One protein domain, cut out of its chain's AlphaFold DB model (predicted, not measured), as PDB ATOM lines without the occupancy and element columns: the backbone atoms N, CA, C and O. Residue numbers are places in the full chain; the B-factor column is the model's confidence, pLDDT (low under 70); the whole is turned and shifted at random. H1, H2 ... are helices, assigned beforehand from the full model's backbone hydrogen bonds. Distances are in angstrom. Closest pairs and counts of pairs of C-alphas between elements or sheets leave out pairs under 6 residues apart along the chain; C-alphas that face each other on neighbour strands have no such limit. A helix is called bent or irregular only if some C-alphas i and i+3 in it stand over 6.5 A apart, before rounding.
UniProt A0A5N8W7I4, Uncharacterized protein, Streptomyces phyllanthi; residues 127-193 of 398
ATOM      1  N   ARG A 127     200.162 180.028 104.643       95.00
ATOM      2  CA  ARG A 127     201.596 179.796 104.405       95.00
ATOM      3  C   ARG A 127     202.140 180.606 103.238       95.00
ATOM      4  O   ARG A 127     203.288 181.051 103.303       95.00
ATOM      5  N   PHE A 128     201.357 180.745 102.171       96.81
ATOM      6  CA  PHE A 128     201.744 181.518 100.998       96.81
ATOM      7  C   PHE A 128     201.788 183.009 101.325       96.81
ATOM      8  O   PHE A 128     202.793 183.660 101.046       96.81
ATOM      9  N   ALA A 129     200.768 183.523 102.017       95.44
ATOM     10  CA  ALA A 129     200.757 184.900 102.496       95.44
ATOM     11  C   ALA A 129     201.937 185.190 103.436       95.44
ATOM     12  O   ALA A 129     202.645 186.179 103.246       95.44
ATOM     13  N   GLU A 130     202.218 184.297 104.389       95.50
ATOM     14  CA  GLU A 130     203.368 184.418 105.289       95.50
ATOM     15  C   GLU A 130     204.696 184.422 104.521       95.50
ATOM     16  O   GLU A 130     205.550 185.261 104.792       95.50
ATOM     17  N   ALA A 131     204.878 183.536 103.534       97.31
ATOM     18  CA  ALA A 131     206.097 183.498 102.720       97.31
ATOM     19  C   ALA A 131     206.321 184.815 101.966       97.31
ATOM     20  O   ALA A 131     207.442 185.321 101.908       97.31
ATOM     21  N   THR A 132     205.249 185.397 101.427       96.12
ATOM     22  CA  THR A 132     205.309 186.688 100.741       96.12
ATOM     23  C   THR A 132     205.621 187.834 101.710       96.12
ATOM     24  O   THR A 132     206.428 188.708 101.389       96.12
ATOM     25  N   GLU A 133     205.050 187.838 102.916       93.81
ATOM     26  CA  GLU A 133     205.376 188.838 103.944       93.81
ATOM     27  C   GLU A 133     206.817 188.695 104.464       93.81
ATOM     28  O   GLU A 133     207.500 189.693 104.702       93.81
ATOM     29  N   GLU A 134     207.312 187.466 104.620       96.06
ATOM     30  CA  GLU A 134     208.707 187.182 104.962       96.06
ATOM     31  C   GLU A 134     209.677 187.665 103.882       96.06
ATOM     32  O   GLU A 134     210.711 188.251 104.218       96.06
ATOM     33  N   LEU A 135     209.326 187.475 102.603       96.19
ATOM     34  CA  LEU A 135     210.068 188.036 101.480       96.19
ATOM     35  C   LEU A 135     210.129 189.556 101.599       96.19
ATOM     36  O   LEU A 135     211.221 190.104 101.542       96.19
ATOM     37  N   VAL A 136     209.014 190.265 101.766       92.00
ATOM     38  CA  VAL A 136     209.041 191.740 101.841       92.00
ATOM     39  C   VAL A 136     209.894 192.214 103.022       92.00
ATOM     40  O   VAL A 136     210.752 193.076 102.858       92.00
ATOM     41  N   ALA A 137     209.742 191.588 104.188       93.00
ATOM     42  CA  ALA A 137     210.457 191.976 105.402       93.00
ATOM     43  C   ALA A 137     211.901 191.438 105.507       93.00
ATOM     44  O   ALA A 137     212.551 191.683 106.519       93.00
ATOM     45  N   SER A 138     212.411 190.701 104.510       93.81
ATOM     46  CA  SER A 138     213.727 190.025 104.565       93.81
ATOM     47  C   SER A 138     213.926 189.198 105.843       93.81
ATOM     48  O   SER A 138     214.979 189.261 106.469       93.81
ATOM     49  N   ARG A 139     212.915 188.440 106.275       94.75
ATOM     50  CA  ARG A 139     212.947 187.684 107.543       94.75
ATOM     51  C   ARG A 139     212.620 186.212 107.332       94.75
ATOM     52  O   ARG A 139     212.264 185.801 106.231       94.75
ATOM     53  N   GLY A 140     212.741 185.413 108.392       95.69
ATOM     54  CA  GLY A 140     212.366 183.997 108.367       95.69
ATOM     55  C   GLY A 140     213.076 183.244 107.241       95.69
ATOM     56  O   GLY A 140     214.307 183.272 107.156       95.69
ATOM     57  N   ARG A 141     212.304 182.626 106.337       95.56
ATOM     58  CA  ARG A 141     212.835 181.889 105.171       95.56
ATOM     59  C   ARG A 141     213.654 182.757 104.209       95.56
ATOM     60  O   ARG A 141     214.508 182.234 103.499       95.56
ATOM     61  N   PHE A 142     213.440 184.072 104.213       96.94
ATOM     62  CA  PHE A 142     214.081 185.026 103.307       96.94
ATOM     63  C   PHE A 142     215.149 185.902 103.984       96.94
ATOM     64  O   PHE A 142     215.676 186.820 103.355       96.94
ATOM     65  N   ALA A 143     215.540 185.595 105.228       96.50
ATOM     66  CA  ALA A 143     216.572 186.342 105.959       96.50
ATOM     67  C   ALA A 143     217.932 186.384 105.239       96.50
ATOM     68  O   ALA A 143     218.682 187.349 105.346       96.50
ATOM     69  N   CYS A 144     218.252 185.365 104.435       95.75
ATOM     70  CA  CYS A 144     219.506 185.318 103.681       95.75
ATOM     71  C   CYS A 144     219.608 186.360 102.549       95.75
ATOM     72  O   CYS A 144     220.693 186.514 101.983       95.75
ATOM     73  N   TYR A 145     218.515 187.058 102.214       95.25
ATOM     74  CA  TYR A 145     218.477 188.119 101.202       95.25
ATOM     75  C   TYR A 145     218.523 189.532 101.797       95.25
ATOM     76  O   TYR A 145     218.485 190.500 101.038       95.25
ATOM     77  N   GLU A 146     218.606 189.680 103.121       95.12
ATOM     78  CA  GLU A 146     218.726 190.988 103.766       95.12
ATOM     79  C   GLU A 146     219.961 191.745 103.247       95.12
ATOM     80  O   GLU A 146     221.067 191.201 103.183       95.12
ATOM     81  N   GLY A 147     219.754 192.991 102.807       93.75
ATOM     82  CA  GLY A 147     220.803 193.844 102.240       93.75
ATOM     83  C   GLY A 147     221.393 193.359 100.907       93.75
ATOM     84  O   GLY A 147     222.388 193.919 100.449       93.75
ATOM     85  N   ARG A 148     220.828 192.317 100.278       96.00
ATOM     86  CA  ARG A 148     221.301 191.793  98.991       96.00
ATOM     87  C   ARG A 148     220.427 192.294  97.854       96.00
ATOM     88  O   ARG A 148     219.248 191.956  97.786       96.00
ATOM     89  N   PHE A 149     221.051 193.004  96.923       96.75
ATOM     90  CA  PHE A 149     220.381 193.616  95.781       96.75
ATOM     91  C   PHE A 149     220.994 193.182  94.449       96.75
ATOM     92  O   PHE A 149     222.127 192.690  94.394       96.75
ATOM     93  N   GLY A 150     220.234 193.356  93.373       96.56
ATOM     94  CA  GLY A 150     220.653 193.064  92.006       96.56
ATOM     95  C   GLY A 150     220.020 191.804  91.407       96.56
ATOM     96  O   GLY A 150     219.300 191.067  92.088       96.56
ATOM     97  N   PRO A 151     220.326 191.502  90.130       96.19
ATOM     98  CA  PRO A 151     219.648 190.441  89.378       96.19
ATOM     99  C   PRO A 151     219.762 189.048  90.013       96.19
ATOM    100  O   PRO A 151     218.826 188.255  89.974       96.19
ATOM    101  N   LYS A 152     220.906 188.741  90.642       96.38
ATOM    102  CA  LYS A 152     221.147 187.434  91.276       96.38
ATOM    103  C   LYS A 152     220.260 187.211  92.515       96.38
ATOM    104  O   LYS A 152     219.588 186.181  92.553       96.38
ATOM    105  N   PRO A 153     220.228 188.117  93.520       96.88
ATOM    106  CA  PRO A 153     219.264 188.027  94.616       96.88
ATOM    107  C   PRO A 153     217.809 187.955  94.158       96.88
ATOM    108  O   PRO A 153     217.073 187.132  94.692       96.88
ATOM    109  N   VAL A 154     217.421 188.751  93.156       97.88
ATOM    110  CA  VAL A 154     216.069 188.735  92.577       97.88
ATOM    111  C   VAL A 154     215.722 187.342  92.049       97.88
ATOM    112  O   VAL A 154     214.778 186.726  92.538       97.88
ATOM    113  N   ALA A 155     216.533 186.792  91.140       97.88
ATOM    114  CA  ALA A 155     216.290 185.472  90.557       97.88
ATOM    115  C   ALA A 155     216.253 184.357  91.617       97.88
ATOM    116  O   ALA A 155     215.404 183.466  91.569       97.88
ATOM    117  N   ALA A 156     217.150 184.415  92.607       98.19
ATOM    118  CA  ALA A 156     217.181 183.444  93.695       98.19
ATOM    119  C   ALA A 156     215.944 183.538  94.603       98.19
ATOM    120  O   ALA A 156     215.426 182.505  95.024       98.19
ATOM    121  N   ALA A 157     215.471 184.749  94.909       98.06
ATOM    122  CA  ALA A 157     214.271 184.962  95.711       98.06
ATOM    123  C   ALA A 157     213.000 184.538  94.955       98.06
ATOM    124  O   ALA A 157     212.155 183.870  95.551       98.06
ATOM    125  N   SER A 158     212.900 184.829  93.652       98.00
ATOM    126  CA  SER A 158     211.818 184.336  92.786       98.00
ATOM    127  C   SER A 158     211.763 182.814  92.753       98.00
ATOM    128  O   SER A 158     210.713 182.235  93.018       98.00
ATOM    129  N   ALA A 159     212.897 182.146  92.512       97.88
ATOM    130  CA  ALA A 159     212.956 180.685  92.487       97.88
ATOM    131  C   ALA A 159     212.591 180.062  93.846       97.88
ATOM    132  O   ALA A 159     211.874 179.064  93.905       97.88
ATOM    133  N   HIS A 160     213.052 180.665  94.948       97.75
ATOM    134  CA  HIS A 160     212.721 180.206  96.293       97.75
ATOM    135  C   HIS A 160     211.218 180.352  96.578       97.75
ATOM    136  O   HIS A 160     210.589 179.392  97.023       97.75
ATOM    137  N   LEU A 161     210.619 181.507  96.271       97.56
ATOM    138  CA  LEU A 161     209.193 181.739  96.497       97.56
ATOM    139  C   LEU A 161     208.321 180.833  95.607       97.56
ATOM    140  O   LEU A 161     207.403 180.188  96.111       97.56
ATOM    141  N   ALA A 162     208.674 180.679  94.326       96.94
ATOM    142  CA  ALA A 162     208.002 179.756  93.411       96.94
ATOM    143  C   ALA A 162     208.060 178.301  93.905       96.94
ATOM    144  O   ALA A 162     207.053 177.596  93.866       96.94
ATOM    145  N   SER A 163     209.207 177.855  94.430       97.00
ATOM    146  CA  SER A 163     209.346 176.508  94.993       97.00
ATOM    147  C   SER A 163     208.468 176.291  96.227       97.00
ATOM    148  O   SER A 163     207.948 175.190  96.400       97.00
ATOM    149  N   LEU A 164     208.303 177.304  97.083       96.62
ATOM    150  CA  LEU A 164     207.419 177.222  98.250       96.62
ATOM    151  C   LEU A 164     205.948 177.125  97.834       96.62
ATOM    152  O   LEU A 164     205.197 176.365  98.442       96.62
ATOM    153  N   PHE A 165     205.550 177.866  96.798       96.56
ATOM    154  CA  PHE A 165     204.190 177.811  96.267       96.56
ATOM    155  C   PHE A 165     203.900 176.478  95.585       96.56
ATOM    156  O   PHE A 165     202.915 175.832  95.924       96.56
ATOM    157  N   ALA A 166     204.801 176.012  94.719       95.06
ATOM    158  CA  ALA A 166     204.668 174.718  94.063       95.06
ATOM    159  C   ALA A 166     204.561 173.576  95.084       95.06
ATOM    160  O   ALA A 166     203.665 172.749  94.977       95.06
ATOM    161  N   ALA A 167     205.392 173.571  96.135       92.69
ATOM    162  CA  ALA A 167     205.335 172.558  97.194       92.69
ATOM    163  C   ALA A 167     204.018 172.559  97.997       92.69
ATOM    164  O   ALA A 167     203.695 171.556  98.632       92.69
ATOM    165  N   GLY A 168     203.281 173.674  98.001       87.44
ATOM    166  CA  GLY A 168     201.953 173.770  98.608       87.44
ATOM    167  C   GLY A 168     200.799 173.440  97.656       87.44
ATOM    168  O   GLY A 168     199.667 173.341  98.126       87.44
ATOM    169  N   SER A 169     201.061 173.273  96.356       88.06
ATOM    170  CA  SER A 169     200.076 172.852  95.353       88.06
ATOM    171  C   SER A 169     199.778 171.346  95.450       88.06
ATOM    172  O   SER A 169     200.652 170.585  95.873       88.06
ATOM    173  N   PRO A 170     198.590 170.876  95.015       83.38
ATOM    174  CA  PRO A 170     198.193 169.468  95.120       83.38
ATOM    175  C   PRO A 170     199.199 168.467  94.535       83.38
ATOM    176  O   PRO A 170     199.461 167.440  95.163       83.38
ATOM    177  N   SER A 171     199.786 168.754  93.366       83.88
ATOM    178  CA  SER A 171     200.783 167.873  92.736       83.88
ATOM    179  C   SER A 171     202.243 168.245  93.006       83.88
ATOM    180  O   SER A 171     203.145 167.535  92.558       83.88
ATOM    181  N   GLY A 172     202.511 169.347  93.711       85.44
ATOM    182  CA  GLY A 172     203.870 169.877  93.828       85.44
ATOM    183  C   GLY A 172     204.354 170.653  92.590       85.44
ATOM    184  O   GLY A 172     205.533 171.006  92.528       85.44
ATOM    185  N   SER A 173     203.493 170.870  91.586       86.62
ATOM    186  CA  SER A 173     203.847 171.512  90.313       86.62
ATOM    187  C   SER A 173     203.663 173.034  90.331       86.62
ATOM    188  O   SER A 173     202.740 173.564  90.953       86.62
ATOM    189  N   ALA A 174     204.518 173.737  89.581       84.56
ATOM    190  CA  ALA A 174     204.415 175.178  89.343       84.56
ATOM    191  C   ALA A 174     203.213 175.558  88.452       84.56
ATOM    192  O   ALA A 174     202.701 176.676  88.544       84.56
ATOM    193  N   ASP A 175     202.731 174.630  87.622       84.75
ATOM    194  CA  ASP A 175     201.611 174.877  86.701       84.75
ATOM    195  C   ASP A 175     200.275 175.005  87.450       84.75
ATOM    196  O   ASP A 175     199.401 175.769  87.053       84.75
ATOM    197  N   GLU A 176     200.148 174.326  88.591       87.31
ATOM    198  CA  GLU A 176     198.958 174.367  89.454       87.31
ATOM    199  C   GLU A 176     198.950 175.547  90.432       87.31
ATOM    200  O   GLU A 176     197.979 175.749  91.160       87.31
ATOM    201  N   VAL A 177     200.027 176.336  90.477       92.25
ATOM    202  CA  VAL A 177     200.072 177.533  91.317       92.25
ATOM    203  C   VAL A 177     199.058 178.545  90.784       92.25
ATOM    204  O   VAL A 177     199.059 178.882  89.598       92.25
ATOM    205  N   ALA A 178     198.186 179.039  91.665       92.44
ATOM    206  CA  ALA A 178     197.190 180.031  91.285       92.44
ATOM    207  C   ALA A 178     197.847 181.305  90.708       92.44
ATOM    208  O   ALA A 178     198.923 181.695  91.185       92.44
ATOM    209  N   PRO A 179     197.205 181.990  89.737       91.75
ATOM    210  CA  PRO A 179     197.768 183.172  89.077       91.75
ATOM    211  C   PRO A 179     198.303 184.234  90.046       91.75
ATOM    212  O   PRO A 179     199.433 184.688  89.877       91.75
ATOM    213  N   TYR A 180     197.564 184.538  91.118       93.31
ATOM    214  CA  TYR A 180     197.985 185.491  92.153       93.31
ATOM    215  C   TYR A 180     199.365 185.161  92.751       93.31
ATOM    216  O   TYR A 180     200.237 186.024  92.858       93.31
ATOM    217  N   TRP A 181     199.606 183.897  93.116       95.50
ATOM    218  CA  TRP A 181     200.882 183.477  93.707       95.50
ATOM    219  C   TRP A 181     201.997 183.388  92.672       95.50
ATOM    220  O   TRP A 181     203.147 183.696  92.984       95.50
ATOM    221  N   ARG A 182     201.672 183.033  91.426       95.62
ATOM    222  CA  ARG A 182     202.634 183.090  90.320       95.62
ATOM    223  C   ARG A 182     203.132 184.523  90.116       95.62
ATOM    224  O   ARG A 182     204.340 184.744  90.135       95.62
ATOM    225  N   MET A 183     202.226 185.499  90.039       95.88
ATOM    226  CA  MET A 183     202.578 186.925  89.981       95.88
ATOM    227  C   MET A 183     203.413 187.344  91.190       95.88
ATOM    228  O   MET A 183     204.449 187.989  91.035       95.88
ATOM    229  N   ALA A 184     203.020 186.928  92.399       96.44
ATOM    230  CA  ALA A 184     203.768 187.232  93.613       96.44
ATOM    231  C   ALA A 184     205.213 186.696  93.568       96.44
ATOM    232  O   ALA A 184     206.122 187.391  94.016       96.44
ATOM    233  N   ALA A 185     205.442 185.504  93.007       97.50
ATOM    234  CA  ALA A 185     206.775 184.916  92.855       97.50
ATOM    235  C   ALA A 185     207.624 185.579  91.758       97.50
ATOM    236  O   ALA A 185     208.850 185.630  91.877       97.50
ATOM    237  N   LEU A 186     206.992 186.095  90.703       97.56
ATOM    238  CA  LEU A 186     207.685 186.708  89.570       97.56
ATOM    239  C   LEU A 186     207.991 188.193  89.794       97.56
ATOM    240  O   LEU A 186     209.095 188.637  89.492       97.56
ATOM    241  N   ILE A 187     207.041 188.944  90.354       98.12
ATOM    242  CA  ILE A 187     207.080 190.412  90.385       98.12
ATOM    243  C   ILE A 187     207.602 190.941  91.726       98.12
ATOM    244  O   ILE A 187     208.496 191.780  91.747       98.12
ATOM    245  N   ARG A 188     207.129 190.433  92.873       97.50
ATOM    246  CA  ARG A 188     207.518 191.000  94.186       97.50
ATOM    247  C   ARG A 188     209.026 190.942  94.468       97.50
ATOM    248  O   ARG A 188     209.548 191.886  95.064       97.50
ATOM    249  N   PRO A 189     209.772 189.896  94.057       98.12
ATOM    250  CA  PRO A 189     211.224 189.889  94.199       98.12
ATOM    251  C   PRO A 189     211.933 191.003  93.423       98.12
ATOM    252  O   PRO A 189     213.023 191.389  93.841       98.12
ATOM    253  N   LEU A 190     211.332 191.551  92.356       98.12
ATOM    254  CA  LEU A 190     211.912 192.630  91.545       98.12
ATOM    255  C   LEU A 190     212.190 193.897  92.368       98.12
ATOM    256  O   LEU A 190     213.142 194.609  92.062       98.12
ATOM    257  N   ALA A 191     211.474 194.118  93.479       97.44
ATOM    258  CA  ALA A 191     211.755 195.197  94.437       97.44
ATOM    259  C   ALA A 191     213.187 195.163  95.017       97.44
ATOM    260  O   ALA A 191     213.647 196.137  95.602       97.44
ATOM    261  N   ARG A 192     213.917 194.049  94.863       96.75
ATOM    262  CA  ARG A 192     215.322 193.904  95.280       96.75
ATOM    263  C   ARG A 192     216.336 194.170  94.175       96.75
ATOM    264  O   ARG A 192     217.528 193.934  94.379       96.75
ATOM    265  N   ILE A 193     215.914 194.607  92.992       97.88
ATOM    266  CA  ILE A 193     216.849 194.831  91.887       97.88
ATOM    267  C   ILE A 193     217.873 195.923  92.215       97.88
ATOM    268  O   ILE A 193     219.028 195.821  91.808       97.88
TER     269      ILE A 193
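Overview. This is residues 127 to 193 of the 398 residues of an uncharacterized protein of Streptomyces phyllanthi (UniProt A0A5N8W7I4). Three helices, the longest one H3 with H4 and the shorter H1, run side by side as a small up-and-down bundle, each running against the one before it, their centres making a triangle. The short helix H2 lies by the end of H1, and the loop between H3 and H4 is at one end of the long axis. The printed part has 67 residues with four named helices, H1, H2, H3 and H4 along the chain, and no named strand; its class is all helix. It is compact, with a radius of gyration of the C-alphas of 11.2 A, and elongated, spanning 34 by 21 by 15 A.

Along the chain. H3, residues 151 to 168, is 26.0 A long and begins at C-alpha 151 (219.648, 190.441, 89.378). H4, residues 179 to 192, is 21.5 A long and ends at C-alpha 192 (215.322, 193.904, 95.280). H1, residues 127 to 136, is 14.3 A long and begins at C-alpha 127 (201.596, 179.796, 104.405). H2 holds residues 140 to 145. H2 is irregular, with C-alphas 141 and 144 7.6 A apart, and H4 only just, with C-alphas 186 and 189 6.6 A apart.

Arrangement. H3 and H4 form a helical hairpin and touch at a shallow tilt of 26 degrees, opposite ways; their closest C-alphas, of Ser 158 and Ala 185, are 5.1 A apart. H3 touches H1 with residues 157 to 165 alone, closest at the C-alphas of Phe 165 and Phe 128, 6.5 A. H1 touches H4, the same way at 18 degrees, a shallow tilt, closest at the C-alphas of Thr 132 and Ala 184, 7.3 A. H1 and H2 touch only at the corner, closest at the C-alphas of Leu 135 and Phe 142, 5.3 A. H2 and H3, also a helical hairpin, only just touch, with 3 pairs of C-alphas within 8 A, the closest those of Tyr 145 and Pro 153, 6.6 A; H3 does so with residues 153 to 157 alone. H2 and H4 are apart. Each O i to N i+4 pair is within hydrogen-bond range in H1 and H3, against 6 of 10 in H4 and 0 of 2 in H2, where 2 of 3 O i to N i+3 pairs are.

Size, cuts and confidence. The C-alphas of Gly 147 and Ser 171, the two farthest apart, are 34.1 A from each other. The printed part has no cut and no long link. Its mean pLDDT is 94.6, and no printed residue of this model is under 70.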